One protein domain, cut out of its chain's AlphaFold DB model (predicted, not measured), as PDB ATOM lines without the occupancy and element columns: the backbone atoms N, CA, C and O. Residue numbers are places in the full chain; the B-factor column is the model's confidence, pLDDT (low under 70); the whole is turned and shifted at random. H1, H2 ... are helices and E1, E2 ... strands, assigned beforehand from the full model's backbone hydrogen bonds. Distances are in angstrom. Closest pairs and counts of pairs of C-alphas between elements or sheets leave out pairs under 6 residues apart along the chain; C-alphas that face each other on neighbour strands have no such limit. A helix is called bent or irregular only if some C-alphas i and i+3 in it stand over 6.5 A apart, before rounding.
ATOM      1  N   GLY A  16     301.621 319.235 381.258       64.62
ATOM      2  CA  GLY A  16     300.249 319.358 380.810       64.62
ATOM      3  C   GLY A  16     300.060 320.682 380.099       64.62
ATOM      4  O   GLY A  16     300.885 321.581 380.189       64.62
ATOM      5  N   PHE A  17     298.920 320.845 379.433       62.50
ATOM      6  CA  PHE A  17     298.609 322.074 378.693       62.50
ATOM      7  C   PHE A  17     298.756 323.361 379.534       62.50
ATOM      8  O   PHE A  17     299.029 324.425 378.991       62.50
ATOM      9  N   LEU A  18     298.572 323.271 380.854       70.06
ATOM     10  CA  LEU A  18     298.626 324.395 381.798       70.06
ATOM     11  C   LEU A  18     299.886 324.420 382.666       70.06
ATOM     12  O   LEU A  18     299.998 325.276 383.542       70.06
ATOM     13  N   PHE A  19     300.799 323.480 382.455       77.69
ATOM     14  CA  PHE A  19     301.966 323.292 383.296       77.69
ATOM     15  C   PHE A  19     303.187 323.040 382.425       77.69
ATOM     16  O   PHE A  19     303.315 321.964 381.838       77.69
ATOM     17  N   ASP A  20     304.058 324.042 382.359       77.38
ATOM     18  CA  ASP A  20     305.286 324.005 381.571       77.38
ATOM     19  C   ASP A  20     306.519 324.065 382.485       77.38
ATOM     20  O   ASP A  20     306.516 324.711 383.543       77.38
ATOM     21  N   ARG A  21     307.589 323.386 382.071       79.12
ATOM     22  CA  ARG A  21     308.869 323.349 382.782       79.12
ATOM     23  C   ARG A  21     309.970 323.783 381.837       79.12
ATOM     24  O   ARG A  21     310.035 323.371 380.686       79.12
ATOM     25  N   LYS A  22     310.875 324.620 382.338       78.88
ATOM     26  CA  LYS A  22     312.079 324.991 381.597       78.88
ATOM     27  C   LYS A  22     313.298 324.902 382.486       78.88
ATOM     28  O   LYS A  22     313.483 325.705 383.403       78.88
ATOM     29  N   ALA A  23     314.175 323.966 382.137       70.81
ATOM     30  CA  ALA A  23     315.454 323.770 382.804       70.81
ATOM     31  C   ALA A  23     316.321 325.026 382.756       70.81
ATOM     32  O   ALA A  23     316.974 325.379 383.734       70.81
ATOM     33  N   TYR A  24     316.343 325.692 381.599       76.19
ATOM     34  CA  TYR A  24     317.337 326.710 381.319       76.19
ATOM     35  C   TYR A  24     316.877 327.713 380.258       76.19
ATOM     36  O   TYR A  24     316.403 327.330 379.191       76.19
ATOM     37  N   VAL A  25     317.070 329.005 380.537       77.81
ATOM     38  CA  VAL A  25     316.775 330.109 379.613       77.81
ATOM     39  C   VAL A  25     317.928 331.108 379.647       77.81
ATOM     40  O   VAL A  25     318.256 331.640 380.701       77.81
ATOM     41  N   LYS A  26     318.525 331.406 378.488       81.44
ATOM     42  CA  LYS A  26     319.580 332.429 378.367       81.44
ATOM     43  C   LYS A  26     318.958 333.815 378.213       81.44
ATOM     44  O   LYS A  26     318.799 334.301 377.093       81.44
ATOM     45  N   LEU A  27     318.615 334.476 379.317       81.12
ATOM     46  CA  LEU A  27     317.949 335.786 379.276       81.12
ATOM     47  C   LEU A  27     318.858 336.923 378.774       81.12
ATOM     48  O   LEU A  27     318.372 338.010 378.477       81.12
ATOM     49  N   TRP A  28     320.168 336.712 378.645       79.31
ATOM     50  CA  TRP A  28     321.073 337.686 378.017       79.31
ATOM     51  C   TRP A  28     321.076 337.617 376.486       79.31
ATOM     52  O   TRP A  28     321.481 338.580 375.838       79.31
ATOM     53  N   ASP A  29     320.648 336.502 375.895       84.50
ATOM     54  CA  ASP A  29     320.567 336.342 374.448       84.50
ATOM     55  C   ASP A  29     319.187 336.819 373.977       84.50
ATOM     56  O   ASP A  29     318.158 336.260 374.353       84.50
ATOM     57  N   ASN A  30     319.145 337.871 373.157       87.50
ATOM     58  CA  ASN A  30     317.884 338.470 372.713       87.50
ATOM     59  C   ASN A  30     317.009 337.509 371.899       87.50
ATOM     60  O   ASN A  30     315.784 337.615 371.963       87.50
ATOM     61  N   ARG A  31     317.605 336.567 371.161       88.31
ATOM     62  CA  ARG A  31     316.848 335.570 370.399       88.31
ATOM     63  C   ARG A  31     316.208 334.560 371.343       88.31
ATOM     64  O   ARG A  31     315.016 334.300 371.232       88.31
ATOM     65  N   LEU A  32     316.976 334.028 372.291       82.88
ATOM     66  CA  LEU A  32     316.466 333.042 373.251       82.88
ATOM     67  C   LEU A  32     315.480 333.663 374.246       82.88
ATOM     68  O   LEU A  32     314.489 333.036 374.606       82.88
ATOM     69  N   LYS A  33     315.689 334.929 374.616       85.81
ATOM     70  CA  LYS A  33     314.710 335.731 375.355       85.81
ATOM     71  C   LYS A  33     313.405 335.881 374.579       85.81
ATOM     72  O   LYS A  33     312.344 335.751 375.173       85.81
ATOM     73  N   ALA A  34     313.459 336.148 373.273       88.81
ATOM     74  CA  ALA A  34     312.248 336.266 372.467       88.81
ATOM     75  C   ALA A  34     311.458 334.948 372.422       88.81
ATOM     76  O   ALA A  34     310.241 334.984 372.579       88.81
ATOM     77  N   GLU A  35     312.131 333.803 372.271       86.44
ATOM     78  CA  GLU A  35     311.474 332.488 372.361       86.44
ATOM     79  C   GLU A  35     310.835 332.270 373.739       86.44
ATOM     80  O   GLU A  35     309.661 331.929 373.827       86.44
ATOM     81  N   PHE A  36     311.543 332.609 374.817       87.12
ATOM     82  CA  PHE A  36     310.988 332.522 376.166       87.12
ATOM     83  C   PHE A  36     309.733 333.389 376.371       87.12
ATOM     84  O   PHE A  36     308.760 332.954 376.986       87.12
ATOM     85  N   ILE A  37     309.718 334.612 375.831       88.88
ATOM     86  CA  ILE A  37     308.535 335.482 375.887       88.88
ATOM     87  C   ILE A  37     307.367 334.887 375.088       88.88
ATOM     88  O   ILE A  37     306.222 334.994 375.529       88.88
ATOM     89  N   LYS A  38     307.623 334.240 373.944       89.38
ATOM     90  CA  LYS A  38     306.570 333.542 373.187       89.38
ATOM     91  C   LYS A  38     305.954 332.412 374.006       89.38
ATOM     92  O   LYS A  38     304.734 332.286 373.999       89.38
ATOM     93  N   ASP A  39     306.768 331.661 374.742       85.50
ATOM     94  CA  ASP A  39     306.286 330.579 375.602       85.50
ATOM     95  C   ASP A  39     305.381 331.117 376.724       85.50
ATOM     96  O   ASP A  39     304.292 330.591 376.949       85.50
ATOM     97  N   ILE A  40     305.753 332.242 377.350       87.75
ATOM     98  CA  ILE A  40     304.897 332.931 378.337       87.75
ATOM     99  C   ILE A  40     303.557 333.352 377.715       87.75
ATOM    100  O   ILE A  40     302.502 333.158 378.319       87.75
ATOM    101  N   ILE A  41     303.579 333.925 376.508       89.12
ATOM    102  CA  ILE A  41     302.357 334.346 375.808       89.12
ATOM    103  C   ILE A  41     301.477 333.136 375.472       89.12
ATOM    104  O   ILE A  41     300.260 333.193 375.655       89.12
ATOM    105  N   ALA A  42     302.071 332.038 375.001       87.00
ATOM    106  CA  ALA A  42     301.354 330.800 374.713       87.00
ATOM    107  C   ALA A  42     300.675 330.251 375.975       87.00
ATOM    108  O   ALA A  42     299.488 329.921 375.943       87.00
ATOM    109  N   LEU A  43     301.386 330.246 377.101       87.06
ATOM    110  CA  LEU A  43     300.860 329.795 378.382       87.06
ATOM    111  C   LEU A  43     299.701 330.683 378.874       87.06
ATOM    112  O   LEU A  43     298.639 330.173 379.236       87.06
ATOM    113  N   ALA A  44     299.847 332.009 378.785       86.19
ATOM    114  CA  ALA A  44     298.791 332.960 379.136       86.19
ATOM    115  C   ALA A  44     297.528 332.789 378.272       86.19
ATOM    116  O   ALA A  44     296.404 332.840 378.779       86.19
ATOM    117  N   ASN A  45     297.696 332.539 376.971       87.12
ATOM    118  CA  ASN A  45     296.578 332.261 376.070       87.12
ATOM    119  C   ASN A  45     295.858 330.964 376.444       87.12
ATOM    120  O   ASN A  45     294.628 330.930 376.457       87.12
ATOM    121  N   THR A  46     296.605 329.921 376.806       84.19
ATOM    122  CA  THR A  46     296.026 328.659 377.276       84.19
ATOM    123  C   THR A  46     295.271 328.831 378.591       84.19
ATOM    124  O   THR A  46     294.154 328.328 378.731       84.19
ATOM    125  N   SER A  47     295.828 329.583 379.542       86.25
ATOM    126  CA  SER A  47     295.146 329.911 380.798       86.25
ATOM    127  C   SER A  47     293.819 330.619 380.534       86.25
ATOM    128  O   SER A  47     292.767 330.183 381.006       86.25
ATOM    129  N   ARG A  48     293.837 331.646 379.676       85.81
ATOM    130  CA  ARG A  48     292.630 332.378 379.277       85.81
ATOM    131  C   ARG A  48     291.601 331.485 378.584       85.81
ATOM    132  O   ARG A  48     290.411 331.630 378.844       85.81
ATOM    133  N   PHE A  49     292.042 330.589 377.705       83.69
ATOM    134  CA  PHE A  49     291.160 329.683 376.968       83.69
ATOM    135  C   PHE A  49     290.496 328.643 377.879       83.69
ATOM    136  O   PHE A  49     289.314 328.348 377.731       83.69
ATOM    137  N   THR A  50     291.247 328.093 378.830       84.19
ATOM    138  CA  THR A  50     290.761 327.039 379.733       84.19
ATOM    139  C   THR A  50     290.041 327.576 380.971       84.19
ATOM    140  O   THR A  50     289.371 326.805 381.659       84.19
ATOM    141  N   GLY A  51     290.193 328.869 381.277       83.81
ATOM    142  CA  GLY A  51     289.693 329.490 382.505       83.81
ATOM    143  C   GLY A  51     290.419 329.018 383.771       83.81
ATOM    144  O   GLY A  51     289.890 329.176 384.869       83.81
ATOM    145  N   LYS A  52     291.596 328.401 383.627       81.31
ATOM    146  CA  LYS A  52     292.394 327.844 384.723       81.31
ATOM    147  C   LYS A  52     293.741 328.539 384.809       81.31
ATOM    148  O   LYS A  52     294.288 328.975 383.797       81.31
ATOM    149  N   GLU A  53     294.286 328.618 386.015       81.75
ATOM    150  CA  GLU A  53     295.633 329.140 386.229       81.75
ATOM    151  C   GLU A  53     296.663 328.239 385.546       81.75
ATOM    152  O   GLU A  53     296.551 327.011 385.558       81.75
ATOM    153  N   SER A  54     297.643 328.875 384.914       84.12
ATOM    154  CA  SER A  54     298.772 328.206 384.284       84.12
ATOM    155  C   SER A  54     300.047 328.500 385.050       84.12
ATOM    156  O   SER A  54     300.255 329.635 385.485       84.12
ATOM    157  N   GLU A  55     300.932 327.519 385.134       83.88
ATOM    158  CA  GLU A  55     302.178 327.647 385.873       83.88
ATOM    159  C   GLU A  55     303.384 327.331 384.992       83.88
ATOM    160  O   GLU A  55     303.365 326.394 384.193       83.88
ATOM    161  N   LEU A  56     304.440 328.121 385.175       85.06
ATOM    162  CA  LEU A  56     305.741 327.915 384.554       85.06
ATOM    163  C   LEU A  56     306.778 327.728 385.655       85.06
ATOM    164  O   LEU A  56     307.010 328.641 386.452       85.06
ATOM    165  N   ILE A  57     307.417 326.561 385.685       84.31
ATOM    166  CA  ILE A  57     308.502 326.282 386.624       84.31
ATOM    167  C   ILE A  57     309.843 326.439 385.913       84.31
ATOM    168  O   ILE A  57     310.136 325.759 384.930       84.31
ATOM    169  N   LEU A  58     310.676 327.329 386.447       85.19
ATOM    170  CA  LEU A  58     312.023 327.587 385.949       85.19
ATOM    171  C   LEU A  58     313.071 326.838 386.768       85.19
ATOM    172  O   LEU A  58     312.951 326.707 387.987       85.19
ATOM    173  N   GLY A  59     314.134 326.408 386.094       82.19
ATOM    174  CA  GLY A  59     315.284 325.771 386.729       82.19
ATOM    175  C   GLY A  59     315.027 324.312 387.077       82.19
ATOM    176  O   GLY A  59     315.660 323.788 387.993       82.19
ATOM    177  N   VAL A  60     314.084 323.672 386.382       83.06
ATOM    178  CA  VAL A  60     313.752 322.256 386.536       83.06
ATOM    179  C   VAL A  60     313.697 321.612 385.157       83.06
ATOM    180  O   VAL A  60     313.045 322.138 384.257       83.06
ATOM    181  N   THR A  61     314.421 320.514 384.985       75.69
ATOM    182  CA  THR A  61     314.426 319.695 383.768       75.69
ATOM    183  C   THR A  61     313.173 318.832 383.662       75.69
ATOM    184  O   THR A  61     312.448 318.626 384.637       75.69
ATOM    185  N   ASP A  62     312.929 318.291 382.472       72.50
ATOM    186  CA  ASP A  62     311.725 317.510 382.171       72.50
ATOM    187  C   ASP A  62     311.653 316.195 382.982       72.50
ATOM    188  O   ASP A  62     310.572 315.651 383.224       72.50
ATOM    189  N   ASP A  63     312.796 315.699 383.463       73.62
ATOM    190  CA  ASP A  63     312.911 314.561 384.387       73.62
ATOM    191  C   ASP A  63     312.754 314.956 385.872       73.62
ATOM    192  O   ASP A  63     312.785 314.099 386.756       73.62
ATOM    193  N   GLY A  64     312.543 316.244 386.163       71.38
ATOM    194  CA  GLY A  64     312.358 316.779 387.511       71.38
ATOM    195  C   GLY A  64     313.657 317.115 388.251       71.38
ATOM    196  O   GLY A  64     313.600 317.421 389.447       71.38
ATOM    197  N   ALA A  65     314.824 317.077 387.596       78.31
ATOM    198  CA  ALA A  65     316.074 317.506 388.219       78.31
ATOM    199  C   ALA A  65     316.136 319.040 388.364       78.31
ATOM    200  O   ALA A  65     315.796 319.805 387.464       78.31
ATOM    201  N   ILE A  66     316.575 319.508 389.533       81.38
ATOM    202  CA  ILE A  66     316.650 320.939 389.848       81.38
ATOM    203  C   ILE A  66     318.010 321.472 389.389       81.38
ATOM    204  O   ILE A  66     319.041 321.094 389.941       81.38
ATOM    205  N   TYR A  67     317.993 322.367 388.404       77.88
ATOM    206  CA  TYR A  67     319.165 323.035 387.828       77.88
ATOM    207  C   TYR A  67     319.404 324.441 388.402       77.88
ATOM    208  O   TYR A  67     320.528 324.932 388.359       77.88
ATOM    209  N   GLY A  68     318.372 325.074 388.972       74.81
ATOM    210  CA  GLY A  68     318.453 326.445 389.488       74.81
ATOM    211  C   GLY A  68     318.273 327.523 388.409       74.81
ATOM    212  O   GLY A  68     318.057 327.230 387.236       74.81
ATOM    213  N   ILE A  69     318.299 328.795 388.826       80.81
ATOM    214  CA  ILE A  69     318.060 329.969 387.954       80.81
ATOM    215  C   ILE A  69     319.234 330.962 387.933       80.81
ATOM    216  O   ILE A  69     319.198 331.967 387.224       80.81
ATOM    217  N   ASP A  70     320.279 330.695 388.710       75.31
ATOM    218  CA  ASP A  70     321.475 331.530 388.870       75.31
ATOM    219  C   ASP A  70     322.218 331.749 387.545       75.31
ATOM    220  O   ASP A  70     322.734 332.837 387.270       75.31
ATOM    221  N   GLN A  71     322.197 330.734 386.683       69.19
ATOM    222  CA  GLN A  71     322.802 330.784 385.360       69.19
ATOM    223  C   GLN A  71     321.864 331.297 384.259       69.19
ATOM    224  O   GLN A  71     322.271 331.295 383.107       69.19
ATOM    225  N   MET A  72     320.631 331.731 384.556       75.56
ATOM    226  CA  MET A  72     319.704 332.253 383.530       75.56
ATOM    227  C   MET A  72     319.890 333.748 383.243       75.56
ATOM    228  O   MET A  72     319.539 334.231 382.166       75.56
ATOM    229  N   ILE A  73     320.458 334.485 384.200       67.81
ATOM    230  CA  ILE A  73     320.607 335.949 384.150       67.81
ATOM    231  C   ILE A  73     322.042 336.350 383.779       67.81
ATOM    232  O   ILE A  73     322.260 337.370 383.125       67.81
ATOM    233  N   ASN A  74     323.024 335.529 384.151       63.81
ATOM    234  CA  ASN A  74     324.430 335.824 383.923       63.81
ATOM    235  C   ASN A  74     324.878 335.327 382.552       63.81
ATOM    236  O   ASN A  74     324.971 334.125 382.327       63.81
ATOM    237  N   ARG A  75     325.255 336.254 381.662       57.75
ATOM    238  CA  ARG A  75     326.144 335.917 380.546       57.75
ATOM    239  C   ARG A  75     327.389 335.319 381.189       57.75
ATOM    240  O   ARG A  75     328.045 336.009 381.963       57.75
ATOM    241  N   ASP A  76     327.675 334.051 380.943       52.78
ATOM    242  CA  ASP A  76     328.893 333.440 381.457       52.78
ATOM    243  C   ASP A  76     330.083 334.165 380.798       52.78
ATOM    244  O   ASP A  76     330.427 333.917 379.645       52.78
ATOM    245  N   VAL A  77     330.637 335.177 381.478       50.84
ATOM    246  CA  VAL A  77     331.853 335.901 381.059       50.84
ATOM    247  C   VAL A  77     333.097 335.157 381.570       50.84
ATOM    248  O   VAL A  77     334.213 335.662 381.513       50.84
ATOM    249  N   ARG A  78     332.954 333.922 382.066       44.91
ATOM    250  CA  ARG A  78     334.095 333.074 382.420       44.91
ATOM    251  C   ARG A  78     334.549 332.281 381.200       44.91
ATOM    252  O   ARG A  78     334.319 331.084 381.091       44.91
TER     253      ARG A  78
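This is residues 16 to 78 of the 86 residues of a protein of Bellilinea caldifistulae (UniProt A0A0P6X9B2). A narrow ribbon of two short parallel strands, E1 and E2, has one long helix, H1, running back alongside it, with a loose contact between helix and ribbon. Beyond the ribbon a long link folds out and back to a very short helix, H2, and a tail, residues 74 to 78, lengthens the flat outline at that end. The printed part has 63 residues, with two named strands and two named helices in the order E1, H1, E2, H2; the sheet's order is E1, E2, parallel, and the class is mixed, helices and strands. The whole is only just loose, close to compact, with a radius of gyration of the C-alphas of 13.0 A, and the C-alphas span 44 by 26 by 13 A.

The sheet is made of E1, residues 19 to 22, and E2, residues 55 to 58, parallel neighbours whose directions differ by 15 degrees. C-alphas 21 and 57 face each other at 4.8 A. N 22 and O 57 are 2.9 A apart and N 57 and O 20 are 3.0 A apart, both within hydrogen-bond range. H1, residues 30 to 50, comes between them in the chain, and E1, H1, E2 form a strand-helix-strand unit, two parallel neighbour strands with a helix between, whose crossover is right-handed. The closest C-alphas of H1 and E2 are those of Leu 43 and Glu 55, 7.9 A apart. The closest of H1 and E1 are those of Leu 43 and Asp 20, 8.0 A apart. H2, residues 70 to 73, is apart from both E1 and H1. In H1 every O i to N i+4 pair is within hydrogen-bond range; H2 is too short for such a pair, and its one O i to N i+3 pair is not within range.

E1 runs from C-alpha 19 at (301.966, 323.292, 383.296) to C-alpha 22, 10.4 A. E2 measures 9.8 A from C-alpha 55 to C-alpha 58. H1, 21 residues, measures 30.3 A and ends with C-alpha 50 at (290.761, 327.039, 379.733). H2 ends with C-alpha 73 at (320.607, 335.949, 384.150); it is irregular, but only just, with C-alphas 70 and 73 6.52 A apart.

The two C-alphas farthest apart are those of Gly 51 and Arg 78, 44.5 A. The printed part, residues 16 to 78, has no cut. The link from H1 to E2 is tight, that from E1 to H1 is short, and that from E2 to H2, 11 residues, is long. The mean pLDDT of the printed part is 78.7; residues 16 to 17, 71 and 73 to 78 are under 70.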